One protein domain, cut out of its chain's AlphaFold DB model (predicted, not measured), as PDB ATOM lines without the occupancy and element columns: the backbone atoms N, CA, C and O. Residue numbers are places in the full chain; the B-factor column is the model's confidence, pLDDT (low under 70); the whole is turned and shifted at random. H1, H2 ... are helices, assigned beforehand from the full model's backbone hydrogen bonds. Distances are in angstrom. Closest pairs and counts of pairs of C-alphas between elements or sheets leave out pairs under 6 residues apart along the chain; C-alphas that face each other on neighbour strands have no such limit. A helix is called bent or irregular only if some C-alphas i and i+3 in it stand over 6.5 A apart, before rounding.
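What this domain is: This is residues 2 to 128 of the 129 residues of an uncharacterized protein of Lysinibacillus endophyticus (UniProt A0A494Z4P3). An elongated group of long helices with H1 in the middle: H3 and the arm H5a run lengthwise beside it, H4 crosses it at a steeper slant, and these three pack on H1 without contact among themselves. Short H2 sits at one end beside the beginning of H3, while at the opposite end the arm H5b of the bent helix H5 packs on the end of H3 and the beginning of H4. The printed part has 127 residues with five named helices, H1 to H5 in chain order, and no named strand; the class is all helix. It is compact, with a radius of gyration of the C-alphas of 15.9 A, and spans 49 by 26 by 22 A.

How they stand to each other: H1, residues 2 to 22, and H3, residues 35 to 63, touch at a shallow tilt of 11 degrees, opposite ways; their closest C-alphas, of Pro 17 and Ile 46, are 5.4 A apart. H2, residues 24 to 31, and H1 meet only through their link. H2 touches H3 at residues 35 to 42 alone, about perpendicular at 73 degrees, closest at the C-alphas of Ala 28 and Val 35, 5.5 A. H4, residues 70 to 88, touches H1 at a steep tilt of 50 degrees, the same way, closest at the C-alphas of Ser 7 and Trp 74, 4.4 A. H5, residues 100 to 126, was assigned as one helix by its hydrogen bonds but is bent: C-alphas 111 and 114 are 7.0 A apart. Its arms, H5a, residues 100 to 111, and H5b, residues 114 to 126, stand at a tilt of 37 degrees, only just steep. H5a touches residues 14 to 22 of H1 alone, at a shallow tilt of 16 degrees, opposite ways, closest at the C-alphas of Leu 18 and Gly 106, 6.1 A. Residues 120 to 125 of H5b touch residues 54 to 62 of H3, closest at the C-alphas of Asn 62 and Ala 124, 5.3 A. Residues 114 to 118 of H5b touch residues 70 to 72 of H4, closest at the C-alphas of Ala 71 and Pro 114, 5.0 A. H3 is apart from H4 and from H5a. The helix packing is only just mostly crossed, with 2 of 6 touching pairs at a shallow tilt. Every O i to N i+4 pair is within hydrogen-bond range in H2, H3, H5a and H5b; in H1 it is 16 of 17 and in H4 12 of 15.

Where its parts are: H1 begins at C-alpha 2 (-8.371, 84.795, -10.466) and is 30.0 A long. H3 measures 40.4 A and ends at C-alpha 63 (-2.357, 76.912, -11.207). H4, 26.5 A, is neither bent nor irregular, but only just: C-alphas 71 and 74 are 6.3 A apart. H5b ends at C-alpha 126 (6.624, 77.892, -20.285).

The domain as a whole: The C-alphas of Gly 94 and Arg 128, 50.8 A apart, are the two farthest apart. The printed part has no cut. The link from H4 to H5, 11 residues, is long. Mean pLDDT of the printed part is 95.2, and no printed residue is under 70.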
ATOM      1  N   LYS A   2      -9.777  85.199 -10.707       92.62
ATOM      2  CA  LYS A   2      -8.371  84.795 -10.466       92.62
ATOM      3  C   LYS A   2      -7.314  85.793 -10.987       92.62
ATOM      4  O   LYS A   2      -6.377  86.106 -10.267       92.62
ATOM      5  N   LEU A   3      -7.509  86.359 -12.185       93.06
ATOM      6  CA  LEU A   3      -6.615  87.380 -12.761       93.06
ATOM      7  C   LEU A   3      -6.507  88.646 -11.892       93.06
ATOM      8  O   LEU A   3      -5.407  89.116 -11.616       93.06
ATOM      9  N   ASN A   4      -7.647  89.172 -11.444       95.62
ATOM     10  CA  ASN A   4      -7.714  90.362 -10.592       95.62
ATOM     11  C   ASN A   4      -7.087  90.101  -9.224       95.62
ATOM     12  O   ASN A   4      -6.328  90.924  -8.732       95.62
ATOM     13  N   MET A   5      -7.353  88.928  -8.644       96.50
ATOM     14  CA  MET A   5      -6.751  88.522  -7.375       96.50
ATOM     15  C   MET A   5      -5.228  88.437  -7.487       96.50
ATOM     16  O   MET A   5      -4.522  88.995  -6.657       96.50
ATOM     17  N   LEU A   6      -4.718  87.819  -8.552       96.75
ATOM     18  CA  LEU A   6      -3.282  87.738  -8.787       96.75
ATOM     19  C   LEU A   6      -2.658  89.117  -9.047       96.75
ATOM     20  O   LEU A   6      -1.576  89.400  -8.552       96.75
ATOM     21  N   SER A   7      -3.356  89.996  -9.766       97.56
ATOM     22  CA  SER A   7      -2.913  91.379  -9.997       97.56
ATOM     23  C   SER A   7      -2.848  92.183  -8.695       97.56
ATOM     24  O   SER A   7      -1.904  92.939  -8.486       97.56
ATOM     25  N   ALA A   8      -3.811  91.988  -7.791       97.94
ATOM     26  CA  ALA A   8      -3.783  92.577  -6.458       97.94
ATOM     27  C   ALA A   8      -2.634  92.012  -5.605       97.94
ATOM     28  O   ALA A   8      -1.979  92.771  -4.902       97.94
ATOM     29  N   LEU A   9      -2.331  90.713  -5.705       97.75
ATOM     30  CA  LEU A   9      -1.168  90.122  -5.031       97.75
ATOM     31  C   LEU A   9       0.151  90.707  -5.558       97.75
ATOM     32  O   LEU A   9       0.992  91.092  -4.755       97.75
ATOM     33  N   TYR A  10       0.306  90.866  -6.877       97.88
ATOM     34  CA  TYR A  10       1.442  91.602  -7.448       97.88
ATOM     35  C   TYR A  10       1.510  93.044  -6.916       97.88
ATOM     36  O   TYR A  10       2.574  93.539  -6.574       97.88
ATOM     37  N   ALA A  11       0.382  93.735  -6.764       98.31
ATOM     38  CA  ALA A  11       0.402  95.065  -6.162       98.31
ATOM     39  C   ALA A  11       0.871  95.058  -4.694       98.31
ATOM     40  O   ALA A  11       1.648  95.932  -4.316       98.31
ATOM     41  N   ILE A  12       0.461  94.071  -3.887       98.00
ATOM     42  CA  ILE A  12       0.919  93.912  -2.491       98.00
ATOM     43  C   ILE A  12       2.439  93.704  -2.433       98.00
ATOM     44  O   ILE A  12       3.110  94.315  -1.605       98.00
ATOM     45  N   MET A  13       2.973  92.899  -3.349       97.31
ATOM     46  CA  MET A  13       4.387  92.517  -3.430       97.31
ATOM     47  C   MET A  13       5.357  93.671  -3.689       97.31
ATOM     48  O   MET A  13       6.534  93.575  -3.371       97.31
ATOM     49  N   ILE A  14       4.900  94.766  -4.296       97.62
ATOM     50  CA  ILE A  14       5.702  95.995  -4.388       97.62
ATOM     51  C   ILE A  14       5.309  97.010  -3.312       97.62
ATOM     52  O   ILE A  14       6.161  97.742  -2.812       97.62
ATOM     53  N   PHE A  15       4.035  97.032  -2.919       98.31
ATOM     54  CA  PHE A  15       3.517  97.910  -1.876       98.31
ATOM     55  C   PHE A  15       4.209  97.695  -0.526       98.31
ATOM     56  O   PHE A  15       4.657  98.665   0.075       98.31
ATOM     57  N   VAL A  16       4.346  96.448  -0.064       97.19
ATOM     58  CA  VAL A  16       4.927  96.152   1.256       97.19
ATOM     59  C   VAL A  16       6.391  96.609   1.353       97.19
ATOM     60  O   VAL A  16       6.689  97.389   2.261       97.19
ATOM     61  N   PRO A  17       7.301  96.223   0.433       96.81
ATOM     62  CA  PRO A  17       8.668  96.746   0.418       96.81
ATOM     63  C   PRO A  17       8.737  98.272   0.397       96.81
ATOM     64  O   PRO A  17       9.494  98.872   1.160       96.81
ATOM     65  N   LEU A  18       7.932  98.902  -0.460       96.94
ATOM     66  CA  LEU A  18       7.963 100.345  -0.662       96.94
ATOM     67  C   LEU A  18       7.490 101.095   0.588       96.94
ATOM     68  O   LEU A  18       8.160 102.028   1.022       96.94
ATOM     69  N   GLU A  19       6.403 100.659   1.224       96.62
ATOM     70  CA  GLU A  19       5.938 101.272   2.470       96.62
ATOM     71  C   GLU A  19       6.912 101.037   3.627       96.62
ATOM     72  O   GLU A  19       7.146 101.954   4.413       96.62
ATOM     73  N   LEU A  20       7.541  99.863   3.735       96.31
ATOM     74  CA  LEU A  20       8.562  99.641   4.763       96.31
ATOM     75  C   LEU A  20       9.742 100.603   4.591       96.31
ATOM     76  O   LEU A  20      10.164 101.233   5.559       96.31
ATOM     77  N   MET A  21      10.222 100.780   3.357       96.06
ATOM     78  CA  MET A  21      11.315 101.702   3.044       96.06
ATOM     79  C   MET A  21      10.945 103.167   3.297       96.06
ATOM     80  O   MET A  21      11.746 103.919   3.852       96.06
ATOM     81  N   LEU A  22       9.745 103.593   2.893       95.62
ATOM     82  CA  LEU A  22       9.316 104.988   3.028       95.62
ATOM     83  C   LEU A  22       8.948 105.372   4.464       95.62
ATOM     84  O   LEU A  22       8.907 106.559   4.773       95.62
ATOM     85  N   ASN A  23       8.715 104.398   5.346       96.12
ATOM     86  CA  ASN A  23       8.250 104.645   6.710       96.12
ATOM     87  C   ASN A  23       9.239 104.209   7.799       96.12
ATOM     88  O   ASN A  23       8.844 104.118   8.961       96.12
ATOM     89  N   VAL A  24      10.515 103.980   7.473       96.19
ATOM     90  CA  VAL A  24      11.544 103.567   8.450       96.19
ATOM     91  C   VAL A  24      11.573 104.487   9.678       96.19
ATOM     92  O   VAL A  24      11.566 103.996  10.806       96.19
ATOM     93  N   TYR A  25      11.565 105.809   9.483       95.31
ATOM     94  CA  TYR A  25      11.598 106.781  10.586       95.31
ATOM     95  C   TYR A  25      10.340 106.715  11.453       95.31
ATOM     96  O   TYR A  25      10.428 106.684  12.681       95.31
ATOM     97  N   ARG A  26       9.173 106.584  10.817       95.12
ATOM     98  CA  ARG A  26       7.893 106.454  11.513       95.12
ATOM     99  C   ARG A  26       7.831 105.181  12.347       95.12
ATOM    100  O   ARG A  26       7.405 105.224  13.499       95.12
ATOM    101  N   ILE A  27       8.274 104.059  11.778       96.12
ATOM    102  CA  ILE A  27       8.347 102.766  12.465       96.12
ATOM    103  C   ILE A  27       9.311 102.868  13.650       96.12
ATOM    104  O   ILE A  27       8.952 102.471  14.757       96.12
ATOM    105  N   ALA A  28      10.496 103.452  13.455       96.81
ATOM    106  CA  ALA A  28      11.464 103.673  14.528       96.81
ATOM    107  C   ALA A  28      10.869 104.519  15.666       96.81
ATOM    108  O   ALA A  28      10.985 104.153  16.833       96.81
ATOM    109  N   ARG A  29      10.135 105.593  15.343       95.12
ATOM    110  CA  ARG A  29       9.491 106.451  16.347       95.12
ATOM    111  C   ARG A  29       8.430 105.716  17.170       95.12
ATOM    112  O   ARG A  29       8.421 105.868  18.386       95.12
ATOM    113  N   ILE A  30       7.537 104.947  16.535       95.19
ATOM    114  CA  ILE A  30       6.432 104.263  17.243       95.19
ATOM    115  C   ILE A  30       6.883 103.007  17.997       95.19
ATOM    116  O   ILE A  30       6.251 102.625  18.975       95.19
ATOM    117  N   THR A  31       7.946 102.346  17.534       96.44
ATOM    118  CA  THR A  31       8.494 101.143  18.184       96.44
ATOM    119  C   THR A  31       9.584 101.468  19.199       96.44
ATOM    120  O   THR A  31       9.972 100.591  19.966       96.44
ATOM    121  N   HIS A  32      10.083 102.709  19.200       96.88
ATOM    122  CA  HIS A  32      11.257 103.152  19.957       96.88
ATOM    123  C   HIS A  32      12.531 102.343  19.661       96.88
ATOM    124  O   HIS A  32      13.459 102.319  20.467       96.88
ATOM    125  N   LEU A  33      12.582 101.684  18.500       97.75
ATOM    126  CA  LEU A  33      13.760 100.976  18.019       97.75
ATOM    127  C   LEU A  33      14.672 101.924  17.246       97.75
ATOM    128  O   LEU A  33      14.227 102.882  16.611       97.75
ATOM    129  N   GLU A  34      15.965 101.620  17.253       97.56
ATOM    130  CA  GLU A  34      16.928 102.364  16.457       97.56
ATOM    131  C   GLU A  34      16.620 102.231  14.960       97.56
ATOM    132  O   GLU A  34      16.298 101.152  14.453       97.56
ATOM    133  N   VAL A  35      16.795 103.329  14.222       96.00
ATOM    134  CA  VAL A  35      16.624 103.368  12.758       96.00
ATOM    135  C   VAL A  35      17.486 102.303  12.069       96.00
ATOM    136  O   VAL A  35      17.045 101.678  11.107       96.00
ATOM    137  N   GLY A  36      18.695 102.046  12.584       97.19
ATOM    138  CA  GLY A  36      19.571 100.979  12.095       97.19
ATOM    139  C   GLY A  36      18.927  99.593  12.194       97.19
ATOM    140  O   GLY A  36      18.928  98.846  11.217       97.19
ATOM    141  N   THR A  37      18.301  99.274  13.329       97.94
ATOM    142  CA  THR A  37      17.572  98.013  13.529       97.94
ATOM    143  C   THR A  37      16.388  97.893  12.574       97.94
ATOM    144  O   THR A  37      16.224  96.852  11.936       97.94
ATOM    145  N   ILE A  38      15.591  98.956  12.417       97.94
ATOM    146  CA  ILE A  38      14.448  98.957  11.491       97.94
ATOM    147  C   ILE A  38      14.900  98.768  10.042       97.94
ATOM    148  O   ILE A  38      14.257  98.024   9.304       97.94
ATOM    149  N   ASN A  39      16.019  99.368   9.634       96.69
ATOM    150  CA  ASN A  39      16.585  99.164   8.298       96.69
ATOM    151  C   ASN A  39      16.985  97.703   8.055       96.69
ATOM    152  O   ASN A  39      16.677  97.154   6.998       96.69
ATOM    153  N   VAL A  40      17.631  97.056   9.031       98.19
ATOM    154  CA  VAL A  40      18.003  95.635   8.923       98.19
ATOM    155  C   VAL A  40      16.759  94.757   8.808       98.19
ATOM    156  O   VAL A  40      16.681  93.923   7.906       98.19
ATOM    157  N   LEU A  41      15.758  94.973   9.667       98.00
ATOM    158  CA  LEU A  41      14.493  94.235   9.609       98.00
ATOM    159  C   LEU A  41      13.763  94.462   8.282       98.00
ATOM    160  O   LEU A  41      13.286  93.505   7.678       98.00
ATOM    161  N   THR A  42      13.737  95.702   7.799       97.25
ATOM    162  CA  THR A  42      13.170  96.058   6.493       97.25
ATOM    163  C   THR A  42      13.865  95.281   5.380       97.25
ATOM    164  O   THR A  42      13.191  94.640   4.582       97.25
ATOM    165  N   GLY A  43      15.201  95.247   5.360       97.19
ATOM    166  CA  GLY A  43      15.960  94.466   4.382       97.19
ATOM    167  C   GLY A  43      15.639  92.969   4.427       97.19
ATOM    168  O   GLY A  43      15.416  92.360   3.382       97.19
ATOM    169  N   ILE A  44      15.549  92.381   5.626       98.31
ATOM    170  CA  ILE A  44      15.179  90.968   5.808       98.31
ATOM    171  C   ILE A  44      13.772  90.699   5.263       98.31
ATOM    172  O   ILE A  44      13.581  89.736   4.519       98.31
ATOM    173  N   ILE A  45      12.800  91.549   5.604       97.69
ATOM    174  CA  ILE A  45      11.414  91.400   5.151       97.69
ATOM    175  C   ILE A  45      11.332  91.545   3.632       97.69
ATOM    176  O   ILE A  45      10.669  90.734   3.002       97.69
ATOM    177  N   ILE A  46      12.044  92.501   3.028       96.81
ATOM    178  CA  ILE A  46      12.077  92.678   1.569       96.81
ATOM    179  C   ILE A  46      12.644  91.438   0.874       96.81
ATOM    180  O   ILE A  46      12.080  90.976  -0.113       96.81
ATOM    181  N   ILE A  47      13.739  90.866   1.384       97.81
ATOM    182  CA  ILE A  47      14.320  89.642   0.814       97.81
ATOM    183  C   ILE A  47      13.335  88.474   0.936       97.81
ATOM    184  O   ILE A  47      13.121  87.742  -0.032       97.81
ATOM    185  N   ALA A  48      12.722  88.305   2.109       97.75
ATOM    186  CA  ALA A  48      11.739  87.254   2.345       97.75
ATOM    187  C   ALA A  48      10.502  87.415   1.447       97.75
ATOM    188  O   ALA A  48      10.035  86.426   0.883       97.75
ATOM    189  N   ASP A  49      10.019  88.645   1.276       96.81
ATOM    190  CA  ASP A  49       8.894  88.993   0.411       96.81
ATOM    191  C   ASP A  49       9.222  88.673  -1.049       96.81
ATOM    192  O   ASP A  49       8.513  87.889  -1.670       96.81
ATOM    193  N   ILE A  50      10.365  89.135  -1.568       95.94
ATOM    194  CA  ILE A  50      10.798  88.834  -2.940       95.94
ATOM    195  C   ILE A  50      10.883  87.323  -3.175       95.94
ATOM    196  O   ILE A  50      10.367  86.842  -4.182       95.94
ATOM    197  N   ILE A  51      11.510  86.558  -2.277       97.69
ATOM    198  CA  ILE A  51      11.683  85.109  -2.460       97.69
ATOM    199  C   ILE A  51      10.342  84.383  -2.322       97.69
ATOM    200  O   ILE A  51       9.893  83.716  -3.259       97.69
ATOM    201  N   GLY A  52       9.696  84.506  -1.164       97.69
ATOM    202  CA  GLY A  52       8.469  83.780  -0.845       97.69
ATOM    203  C   GLY A  52       7.312  84.191  -1.747       97.69
ATOM    204  O   GLY A  52       6.575  83.347  -2.256       97.69
ATOM    205  N   GLY A  53       7.204  85.484  -2.019       97.00
ATOM    206  CA  GLY A  53       6.206  86.037  -2.907       97.00
ATOM    207  C   GLY A  53       6.427  85.681  -4.371       97.00
ATOM    208  O   GLY A  53       5.457  85.339  -5.043       97.00
ATOM    209  N   SER A  54       7.671  85.632  -4.867       97.19
ATOM    210  CA  SER A  54       7.932  85.117  -6.223       97.19
ATOM    211  C   SER A  54       7.543  83.647  -6.353       97.19
ATOM    212  O   SER A  54       6.921  83.276  -7.345       97.19
ATOM    213  N   ILE A  55       7.855  82.813  -5.352       97.56
ATOM    214  CA  ILE A  55       7.460  81.395  -5.334       97.56
ATOM    215  C   ILE A  55       5.931  81.268  -5.343       97.56
ATOM    216  O   ILE A  55       5.374  80.523  -6.153       97.56
ATOM    217  N   LEU A  56       5.247  82.025  -4.482       97.38
ATOM    218  CA  LEU A  56       3.789  82.038  -4.402       97.38
ATOM    219  C   LEU A  56       3.162  82.485  -5.727       97.38
ATOM    220  O   LEU A  56       2.309  81.792  -6.276       97.38
ATOM    221  N   LEU A  57       3.590  83.628  -6.261       96.62
ATOM    222  CA  LEU A  57       3.072  84.181  -7.506       96.62
ATOM    223  C   LEU A  57       3.351  83.261  -8.690       96.62
ATOM    224  O   LEU A  57       2.475  83.107  -9.536       96.62
ATOM    225  N   PHE A  58       4.516  82.616  -8.747       96.25
ATOM    226  CA  PHE A  58       4.832  81.615  -9.761       96.25
ATOM    227  C   PHE A  58       3.840  80.447  -9.709       96.25
ATOM    228  O   PHE A  58       3.205  80.129 -10.718       96.25
ATOM    229  N   TYR A  59       3.651  79.858  -8.524       95.81
ATOM    230  CA  TYR A  59       2.727  78.746  -8.317       95.81
ATOM    231  C   TYR A  59       1.290  79.127  -8.691       95.81
ATOM    232  O   TYR A  59       0.645  78.435  -9.477       95.81
ATOM    233  N   LEU A  60       0.806  80.270  -8.201       95.31
ATOM    234  CA  LEU A  60      -0.544  80.755  -8.486       95.31
ATOM    235  C   LEU A  60      -0.733  81.113  -9.958       95.31
ATOM    236  O   LEU A  60      -1.792  80.853 -10.525       95.31
ATOM    237  N   THR A  61       0.288  81.694 -10.590       94.31
ATOM    238  CA  THR A  61       0.260  81.976 -12.026       94.31
ATOM    239  C   THR A  61       0.071  80.677 -12.791       94.31
ATOM    240  O   THR A  61      -0.780  80.636 -13.685       94.31
ATOM    241  N   ASN A  62       0.818  79.628 -12.420       91.50
ATOM    242  CA  ASN A  62       0.738  78.294 -13.006       91.50
ATOM    243  C   ASN A  62      -0.649  77.661 -12.843       91.50
ATOM    244  O   ASN A  62      -1.324  77.377 -13.831       91.50
ATOM    245  N   GLU A  63      -1.100  77.550 -11.598       92.38
ATOM    246  CA  GLU A  63      -2.357  76.912 -11.207       92.38
ATOM    247  C   GLU A  63      -3.592  77.623 -11.781       92.38
ATOM    248  O   GLU A  63      -4.559  77.005 -12.227       92.38
ATOM    249  N   TRP A  64      -3.596  78.958 -11.792       91.56
ATOM    250  CA  TRP A  64      -4.752  79.738 -12.247       91.56
ATOM    251  C   TRP A  64      -4.741  80.057 -13.733       91.56
ATOM    252  O   TRP A  64      -5.646  80.747 -14.211       91.56
ATOM    253  N   GLN A  65      -3.728  79.572 -14.447       87.50
ATOM    254  CA  GLN A  65      -3.529  79.783 -15.869       87.50
ATOM    255  C   GLN A  65      -3.643  81.251 -16.307       87.50
ATOM    256  O   GLN A  65      -4.148  81.576 -17.384       87.50
ATOM    257  N   THR A  66      -3.171  82.168 -15.464       88.38
ATOM    258  CA  THR A  66      -3.281  83.605 -15.730       88.38
ATOM    259  C   THR A  66      -2.390  84.027 -16.901       88.38
ATOM    260  O   THR A  66      -1.482  83.314 -17.351       88.38
ATOM    261  N   ASN A  67      -2.723  85.174 -17.483       89.31
ATOM    262  CA  ASN A  67      -2.079  85.719 -18.672       89.31
ATOM    263  C   ASN A  67      -1.329  87.013 -18.337       89.31
ATOM    264  O   ASN A  67      -1.404  87.520 -17.221       89.31
ATOM    265  N   TYR A  68      -0.625  87.554 -19.329       93.00
ATOM    266  CA  TYR A  68       0.230  88.732 -19.179       93.00
ATOM    267  C   TYR A  68      -0.511  90.024 -18.793       93.00
ATOM    268  O   TYR A  68       0.141  91.016 -18.477       93.00
ATOM    269  N   TRP A  69      -1.852  90.038 -18.755       94.25
ATOM    270  CA  TRP A  69      -2.615  91.207 -18.300       94.25
ATOM    271  C   TRP A  69      -2.320  91.581 -16.841       94.25
ATOM    272  O   TRP A  69      -2.501  92.742 -16.472       94.25
ATOM    273  N   THR A  70      -1.806  90.655 -16.024       92.00
ATOM    274  CA  THR A  70      -1.317  90.956 -14.666       92.00
ATOM    275  C   THR A  70      -0.245  92.045 -14.649       92.00
ATOM    276  O   THR A  70      -0.219  92.835 -13.710       92.00
ATOM    277  N   ALA A  71       0.582  92.149 -15.699       93.56
ATOM    278  CA  ALA A  71       1.647  93.149 -15.817       93.56
ATOM    279  C   ALA A  71       1.129  94.588 -15.997       93.56
ATOM    280  O   ALA A  71       1.881  95.539 -15.794       93.56
ATOM    281  N   LEU A  72      -0.156  94.753 -16.324       95.44
ATOM    282  CA  LEU A  72      -0.832  96.051 -16.401       95.44
ATOM    283  C   LEU A  72      -1.798  96.256 -15.229       95.44
ATOM    284  O   LEU A  72      -1.857  97.333 -14.642       95.44
ATOM    285  N   LEU A  73      -2.551  95.211 -14.873       96.69
ATOM    286  CA  LEU A  73      -3.628  95.302 -13.889       96.69
ATOM    287  C   LEU A  73      -3.140  95.464 -12.447       96.69
ATOM    288  O   LEU A  73      -3.927  95.904 -11.618       96.69
ATOM    289  N   TRP A  74      -1.878  95.155 -12.128       97.94
ATOM    290  CA  TRP A  74      -1.328  95.414 -10.792       97.94
ATOM    291  C   TRP A  74      -1.339  96.909 -10.444       97.94
ATOM    292  O   TRP A  74      -1.591  97.272  -9.299       97.94
ATOM    293  N   PHE A  75      -1.111  97.790 -11.424       97.94
ATOM    294  CA  PHE A  75      -0.889  99.208 -11.156       97.94
ATOM    295  C   PHE A  75      -2.123  99.914 -10.563       97.94
ATOM    296  O   PHE A  75      -1.977 100.585  -9.541       97.94
ATOM    297  N   PRO A  76      -3.355  99.720 -11.084       97.94
ATOM    298  CA  PRO A  76      -4.562 100.211 -10.419       97.94
ATOM    299  C   PRO A  76      -4.709  99.746  -8.964       97.94
ATOM    300  O   PRO A  76      -5.065 100.549  -8.104       97.94
ATOM    301  N   TYR A  77      -4.412  98.476  -8.662       98.12
ATOM    302  CA  TYR A  77      -4.461  97.972  -7.284       98.12
ATOM    303  C   TYR A  77      -3.387  98.615  -6.407       98.12
ATOM    304  O   TYR A  77      -3.676  98.996  -5.278       98.12
ATOM    305  N   PHE A  78      -2.180  98.800  -6.939       98.38
ATOM    306  CA  PHE A  78      -1.094  99.472  -6.237       98.38
ATOM    307  C   PHE A  78      -1.466 100.915  -5.879       98.38
ATOM    308  O   PHE A  78      -1.356 101.303  -4.720       98.38
ATOM    309  N   VAL A  79      -2.007 101.683  -6.831       98.12
ATOM    310  CA  VAL A  79      -2.494 103.050  -6.583       98.12
ATOM    311  C   VAL A  79      -3.580 103.068  -5.506       98.12
ATOM    312  O   VAL A  79      -3.551 103.925  -4.623       98.12
ATOM    313  N   LEU A  80      -4.517 102.115  -5.542       98.31
ATOM    314  CA  LEU A  80      -5.545 101.990  -4.509       98.31
ATOM    315  C   LEU A  80      -4.932 101.716  -3.131       98.31
ATOM    316  O   LEU A  80      -5.328 102.365  -2.165       98.31
ATOM    317  N   PHE A  81      -3.962 100.808  -3.028       98.31
ATOM    318  CA  PHE A  81      -3.295 100.509  -1.759       98.31
ATOM    319  C   PHE A  81      -2.540 101.713  -1.205       98.31
ATOM    320  O   PHE A  81      -2.750 102.049  -0.042       98.31
ATOM    321  N   ILE A  82      -1.767 102.420  -2.034       97.38
ATOM    322  CA  ILE A  82      -1.097 103.666  -1.637       97.38
ATOM    323  C   ILE A  82      -2.121 104.702  -1.157       97.38
ATOM    324  O   ILE A  82      -1.956 105.293  -0.093       97.38
ATOM    325  N   TYR A  83      -3.215 104.900  -1.899       97.69
ATOM    326  CA  TYR A  83      -4.261 105.852  -1.526       97.69
ATOM    327  C   TYR A  83      -4.911 105.510  -0.178       97.69
ATOM    328  O   TYR A  83      -5.065 106.386   0.676       97.69
ATOM    329  N   PHE A  84      -5.285 104.245   0.035       97.81
ATOM    330  CA  PHE A  84      -5.864 103.811   1.304       97.81
ATOM    331  C   PHE A  84      -4.862 103.928   2.448       97.81
ATOM    332  O   PHE A  84      -5.223 104.416   3.516       97.81
ATOM    333  N   PHE A  85      -3.607 103.542   2.225       96.88
ATOM    334  CA  PHE A  85      -2.566 103.628   3.240       96.88
ATOM    335  C   PHE A  85      -2.283 105.076   3.640       96.88
ATOM    336  O   PHE A  85      -2.295 105.387   4.826       96.88
ATOM    337  N   ALA A  86      -2.153 105.986   2.673       94.56
ATOM    338  CA  ALA A  86      -1.971 107.413   2.931       94.56
ATOM    339  C   ALA A  86      -3.153 108.033   3.697       94.56
ATOM    340  O   ALA A  86      -2.957 108.935   4.511       94.56
ATOM    341  N   LYS A  87      -4.381 107.544   3.471       96.69
ATOM    342  CA  LYS A  87      -5.563 107.983   4.226       96.69
ATOM    343  C   LYS A  87      -5.628 107.423   5.643       96.69
ATOM    344  O   LYS A  87      -6.049 108.140   6.545       96.69
ATOM    345  N   LEU A  88      -5.276 106.155   5.830       95.69
ATOM    346  CA  LEU A  88      -5.332 105.491   7.134       95.69
ATOM    347  C   LEU A  88      -4.151 105.882   8.029       95.69
ATOM    348  O   LEU A  88      -4.302 105.966   9.245       95.69
ATOM    349  N   PHE A  89      -2.995 106.151   7.426       93.31
ATOM    350  CA  PHE A  89      -1.740 106.450   8.104       93.31
ATOM    351  C   PHE A  89      -1.100 107.717   7.514       93.31
ATOM    352  O   PHE A  89      -0.032 107.634   6.897       93.31
ATOM    353  N   PRO A  90      -1.730 108.897   7.674       92.06
ATOM    354  CA  PRO A  90      -1.170 110.146   7.175       92.06
ATOM    355  C   PRO A  90       0.157 110.474   7.873       92.06
ATOM    356  O   PRO A  90       0.335 110.210   9.064       92.06
ATOM    357  N   ILE A  91       1.094 111.075   7.135       89.88
ATOM    358  CA  ILE A  91       2.315 111.646   7.714       89.88
ATOM    359  C   ILE A  91       1.940 112.976   8.374       89.88
ATOM    360  O   ILE A  91       1.529 113.915   7.694       89.88
ATOM    361  N   THR A  92       2.048 113.043   9.700       91.50
ATOM    362  CA  THR A  92       1.727 114.236  10.503       91.50
ATOM    363  C   THR A  92       2.960 114.927  11.080       91.50
ATOM    364  O   THR A  92       2.873 116.080  11.495       91.50
ATOM    365  N   ASP A  93       4.105 114.247  11.086       90.38
ATOM    366  CA  ASP A  93       5.383 114.748  11.584       90.38
ATOM    367  C   ASP A  93       6.376 114.852  10.423       90.38
ATOM    368  O   ASP A  93       6.620 113.878   9.708       90.38
ATOM    369  N   GLY A  94       6.970 116.034  10.244       88.19
ATOM    370  CA  GLY A  94       7.954 116.277   9.190       88.19
ATOM    371  C   GLY A  94       9.186 115.373   9.299       88.19
ATOM    372  O   GLY A  94       9.770 115.036   8.269       88.19
ATOM    373  N   GLY A  95       9.534 114.929  10.514       88.56
ATOM    374  CA  GLY A  95      10.644 114.012  10.780       88.56
ATOM    375  C   GLY A  95      10.434 112.586  10.263       88.56
ATOM    376  O   GLY A  95      11.403 111.841  10.150       88.56
ATOM    377  N   ASP A  96       9.203 112.212   9.897       92.19
ATOM    378  CA  ASP A  96       8.909 110.907   9.289       92.19
ATOM    379  C   ASP A  96       9.192 110.867   7.785       92.19
ATOM    380  O   ASP A  96       9.145 109.794   7.181       92.19
ATOM    381  N   SER A  97       9.445 112.024   7.167       91.69
ATOM    382  CA  SER A  97       9.598 112.112   5.719       91.69
ATOM    383  C   SER A  97      10.798 111.279   5.256       91.69
ATOM    384  O   SER A  97      11.908 111.459   5.768       91.69
ATOM    385  N   PRO A  98      10.622 110.385   4.269       90.62
ATOM    386  CA  PRO A  98      11.729 109.612   3.739       90.62
ATOM    387  C   PRO A  98      12.733 110.530   3.042       90.62
ATOM    388  O   PRO A  98      12.384 111.566   2.474       90.62
ATOM    389  N   ASN A  99      14.003 110.125   3.049       90.19
ATOM    390  CA  ASN A  99      15.019 110.856   2.307       90.19
ATOM    391  C   ASN A  99      14.749 110.772   0.780       90.19
ATOM    392  O   ASN A  99      14.144 109.801   0.306       90.19
ATOM    393  N   PRO A 100      15.227 111.747  -0.019       90.88
ATOM    394  CA  PRO A 100      14.979 111.764  -1.463       90.88
ATOM    395  C   PRO A 100      15.483 110.520  -2.209       90.88
ATOM    396  O   PRO A 100      14.875 110.109  -3.197       90.88
ATOM    397  N   VAL A 101      16.567 109.894  -1.737       93.25
ATOM    398  CA  VAL A 101      17.145 108.693  -2.362       93.25
ATOM    399  C   VAL A 101      16.177 107.516  -2.263       93.25
ATOM    400  O   VAL A 101      15.974 106.815  -3.251       93.25
ATOM    401  N   THR A 102      15.508 107.337  -1.123       92.44
ATOM    402  CA  THR A 102      14.476 106.305  -0.954       92.44
ATOM    403  C   THR A 102      13.318 106.513  -1.932       92.44
ATOM    404  O   THR A 102      12.849 105.552  -2.540       92.44
ATOM    405  N   GLY A 103      12.898 107.764  -2.148       91.25
ATOM    406  CA  GLY A 103      11.878 108.097  -3.146       91.25
ATOM    407  C   GLY A 103      12.300 107.721  -4.572       91.25
ATOM    408  O   GLY A 103      11.525 107.110  -5.306       91.25
ATOM    409  N   LEU A 104      13.551 108.014  -4.948       94.62
ATOM    410  CA  LEU A 104      14.109 107.630  -6.252       94.62
ATOM    411  C   LEU A 104      14.177 106.108  -6.432       94.62
ATOM    412  O   LEU A 104      13.828 105.607  -7.501       94.62
ATOM    413  N   LEU A 105      14.577 105.368  -5.394       93.88
ATOM    414  CA  LEU A 105      14.580 103.902  -5.414       93.88
ATOM    415  C   LEU A 105      13.164 103.339  -5.577       93.88
ATOM    416  O   LEU A 105      12.967 102.426  -6.376       93.88
ATOM    417  N   GLY A 106      12.177 103.912  -4.882       94.81
ATOM    418  CA  GLY A 106      10.771 103.536  -5.032       94.81
ATOM    419  C   GLY A 106      10.263 103.732  -6.462       94.81
ATOM    420  O   GLY A 106       9.670 102.821  -7.038       94.81
ATOM    421  N   LEU A 107      10.561 104.882  -7.078       95.31
ATOM    422  CA  LEU A 107      10.207 105.159  -8.477       95.31
ATOM    423  C   LEU A 107      10.880 104.181  -9.447       95.31
ATOM    424  O   LEU A 107      10.214 103.628 -10.322       95.31
ATOM    425  N   GLY A 108      12.181 103.937  -9.277       95.81
ATOM    426  CA  GLY A 108      12.912 102.950 -10.072       95.81
ATOM    427  C   GLY A 108      12.305 101.550  -9.945       95.81
ATOM    428  O   GLY A 108      12.094 100.879 -10.954       95.81
ATOM    429  N   GLY A 109      11.940 101.147  -8.726       95.12
ATOM    430  CA  GLY A 109      11.255  99.886  -8.451       95.12
ATOM    431  C   GLY A 109       9.939  99.760  -9.215       95.12
ATOM    432  O   GLY A 109       9.743  98.780  -9.928       95.12
ATOM    433  N   VAL A 110       9.077 100.779  -9.146       97.12
ATOM    434  CA  VAL A 110       7.783 100.829  -9.857       97.12
ATOM    435  C   VAL A 110       7.960 100.720 -11.377       97.12
ATOM    436  O   VAL A 110       7.186 100.019 -12.029       97.12
ATOM    437  N   ILE A 111       8.985 101.364 -11.945       97.31
ATOM    438  CA  ILE A 111       9.290 101.311 -13.387       97.31
ATOM    439  C   ILE A 111       9.754  99.912 -13.816       97.31
ATOM    440  O   ILE A 111       9.363  99.428 -14.878       97.31
ATOM    441  N   VAL A 112      10.584  99.253 -13.003       96.94
ATOM    442  CA  VAL A 112      11.130  97.918 -13.305       96.94
ATOM    443  C   VAL A 112      10.101  96.807 -13.054       96.94
ATOM    444  O   VAL A 112      10.120  95.772 -13.722       96.94
ATOM    445  N   TYR A 113       9.161  97.022 -12.135       97.25
ATOM    446  CA  TYR A 113       8.196  96.018 -11.693       97.25
ATOM    447  C   TYR A 113       7.383  95.304 -12.791       97.25
ATOM    448  O   TYR A 113       7.300  94.075 -12.742       97.25
ATOM    449  N   PRO A 114       6.818  95.975 -13.817       97.31
ATOM    450  CA  PRO A 114       6.090  95.269 -14.873       97.31
ATOM    451  C   PRO A 114       6.968  94.257 -15.623       97.31
ATOM    452  O   PRO A 114       6.472  93.204 -16.015       97.31
ATOM    453  N   PHE A 115       8.274  94.511 -15.767       97.44
ATOM    454  CA  PHE A 115       9.202  93.557 -16.382       97.44
ATOM    455  C   PHE A 115       9.406  92.320 -15.504       97.44
ATOM    456  O   PHE A 115       9.410  91.205 -16.022       97.44
ATOM    457  N   TYR A 116       9.492  92.496 -14.183       96.56
ATOM    458  CA  TYR A 116       9.505  91.377 -13.236       96.56
ATOM    459  C   TYR A 116       8.250  90.497 -13.384       96.56
ATOM    460  O   TYR A 116       8.370  89.276 -13.496       96.56
ATOM    461  N   ILE A 117       7.060  91.102 -13.482       97.38
ATOM    462  CA  ILE A 117       5.802  90.361 -13.679       97.38
ATOM    463  C   ILE A 117       5.819  89.582 -14.999       97.38
ATOM    464  O   ILE A 117       5.408  88.419 -15.036       97.38
ATOM    465  N   LEU A 118       6.286  90.207 -16.087       96.94
ATOM    466  CA  LEU A 118       6.380  89.566 -17.400       96.94
ATOM    467  C   LEU A 118       7.317  88.358 -17.373       96.94
ATOM    468  O   LEU A 118       6.941  87.299 -17.873       96.94
ATOM    469  N   VAL A 119       8.493  88.497 -16.758       96.50
ATOM    470  CA  VAL A 119       9.466  87.408 -16.608       96.50
ATOM    471  C   VAL A 119       8.855  86.253 -15.816       96.50
ATOM    472  O   VAL A 119       8.850  85.119 -16.296       96.50
ATOM    473  N   LEU A 120       8.271  86.532 -14.647       95.75
ATOM    474  CA  LEU A 120       7.676  85.497 -13.799       95.75
ATOM    475  C   LEU A 120       6.513  84.784 -14.505       95.75
ATOM    476  O   LEU A 120       6.415  83.559 -14.471       95.75
ATOM    477  N   THR A 121       5.665  85.549 -15.196       94.94
ATOM    478  CA  THR A 121       4.539  85.004 -15.965       94.94
ATOM    479  C   THR A 121       5.018  84.174 -17.152       94.94
ATOM    480  O   THR A 121       4.436  83.127 -17.429       94.94
ATOM    481  N   GLY A 122       6.085  84.600 -17.831       94.56
ATOM    482  CA  GLY A 122       6.697  83.861 -18.934       94.56
ATOM    483  C   GLY A 122       7.229  82.503 -18.488       94.56
ATOM    484  O   GLY A 122       6.831  81.484 -19.048       94.56
ATOM    485  N   PHE A 123       8.037  82.470 -17.423       93.94
ATOM    486  CA  PHE A 123       8.539  81.217 -16.849       93.94
ATOM    487  C   PHE A 123       7.406  80.304 -16.360       93.94
ATOM    488  O   PHE A 123       7.399  79.110 -16.652       93.94
ATOM    489  N   ALA A 124       6.414  80.856 -15.657       92.56
ATOM    490  CA  ALA A 124       5.289  80.075 -15.141       92.56
ATOM    491  C   ALA A 124       4.386  79.506 -16.243       92.56
ATOM    492  O   ALA A 124       3.659  78.547 -15.996       92.56
ATOM    493  N   ARG A 125       4.365  80.115 -17.433       89.75
ATOM    494  CA  ARG A 125       3.627  79.602 -18.593       89.75
ATOM    495  C   ARG A 125       4.444  78.585 -19.379       89.75
ATOM    496  O   ARG A 125       3.880  77.563 -19.735       89.75
ATOM    497  N   GLY A 126       5.740  78.826 -19.581       87.81
ATOM    498  CA  GLY A 126       6.624  77.892 -20.285       87.81
ATOM    499  C   GLY A 126       6.737  76.518 -19.616       87.81
ATOM    500  O   GLY A 126       6.947  75.535 -20.303       87.81
ATOM    501  N   ASN A 127       6.528  76.423 -18.299       80.38
ATOM    502  CA  ASN A 127       6.489  75.139 -17.586       80.38
ATOM    503  C   ASN A 127       5.175  74.344 -17.760       80.38
ATOM    504  O   ASN A 127       5.039  73.278 -17.162       80.38
ATOM    505  N   ARG A 128       4.182  74.872 -18.488       76.75
ATOM    506  CA  ARG A 128       2.900  74.184 -18.748       76.75
ATOM    507  C   ARG A 128       2.875  73.429 -20.067       76.75
ATOM    508  O   ARG A 128       2.001  72.577 -20.222       76.75
TER     509      ARG A 128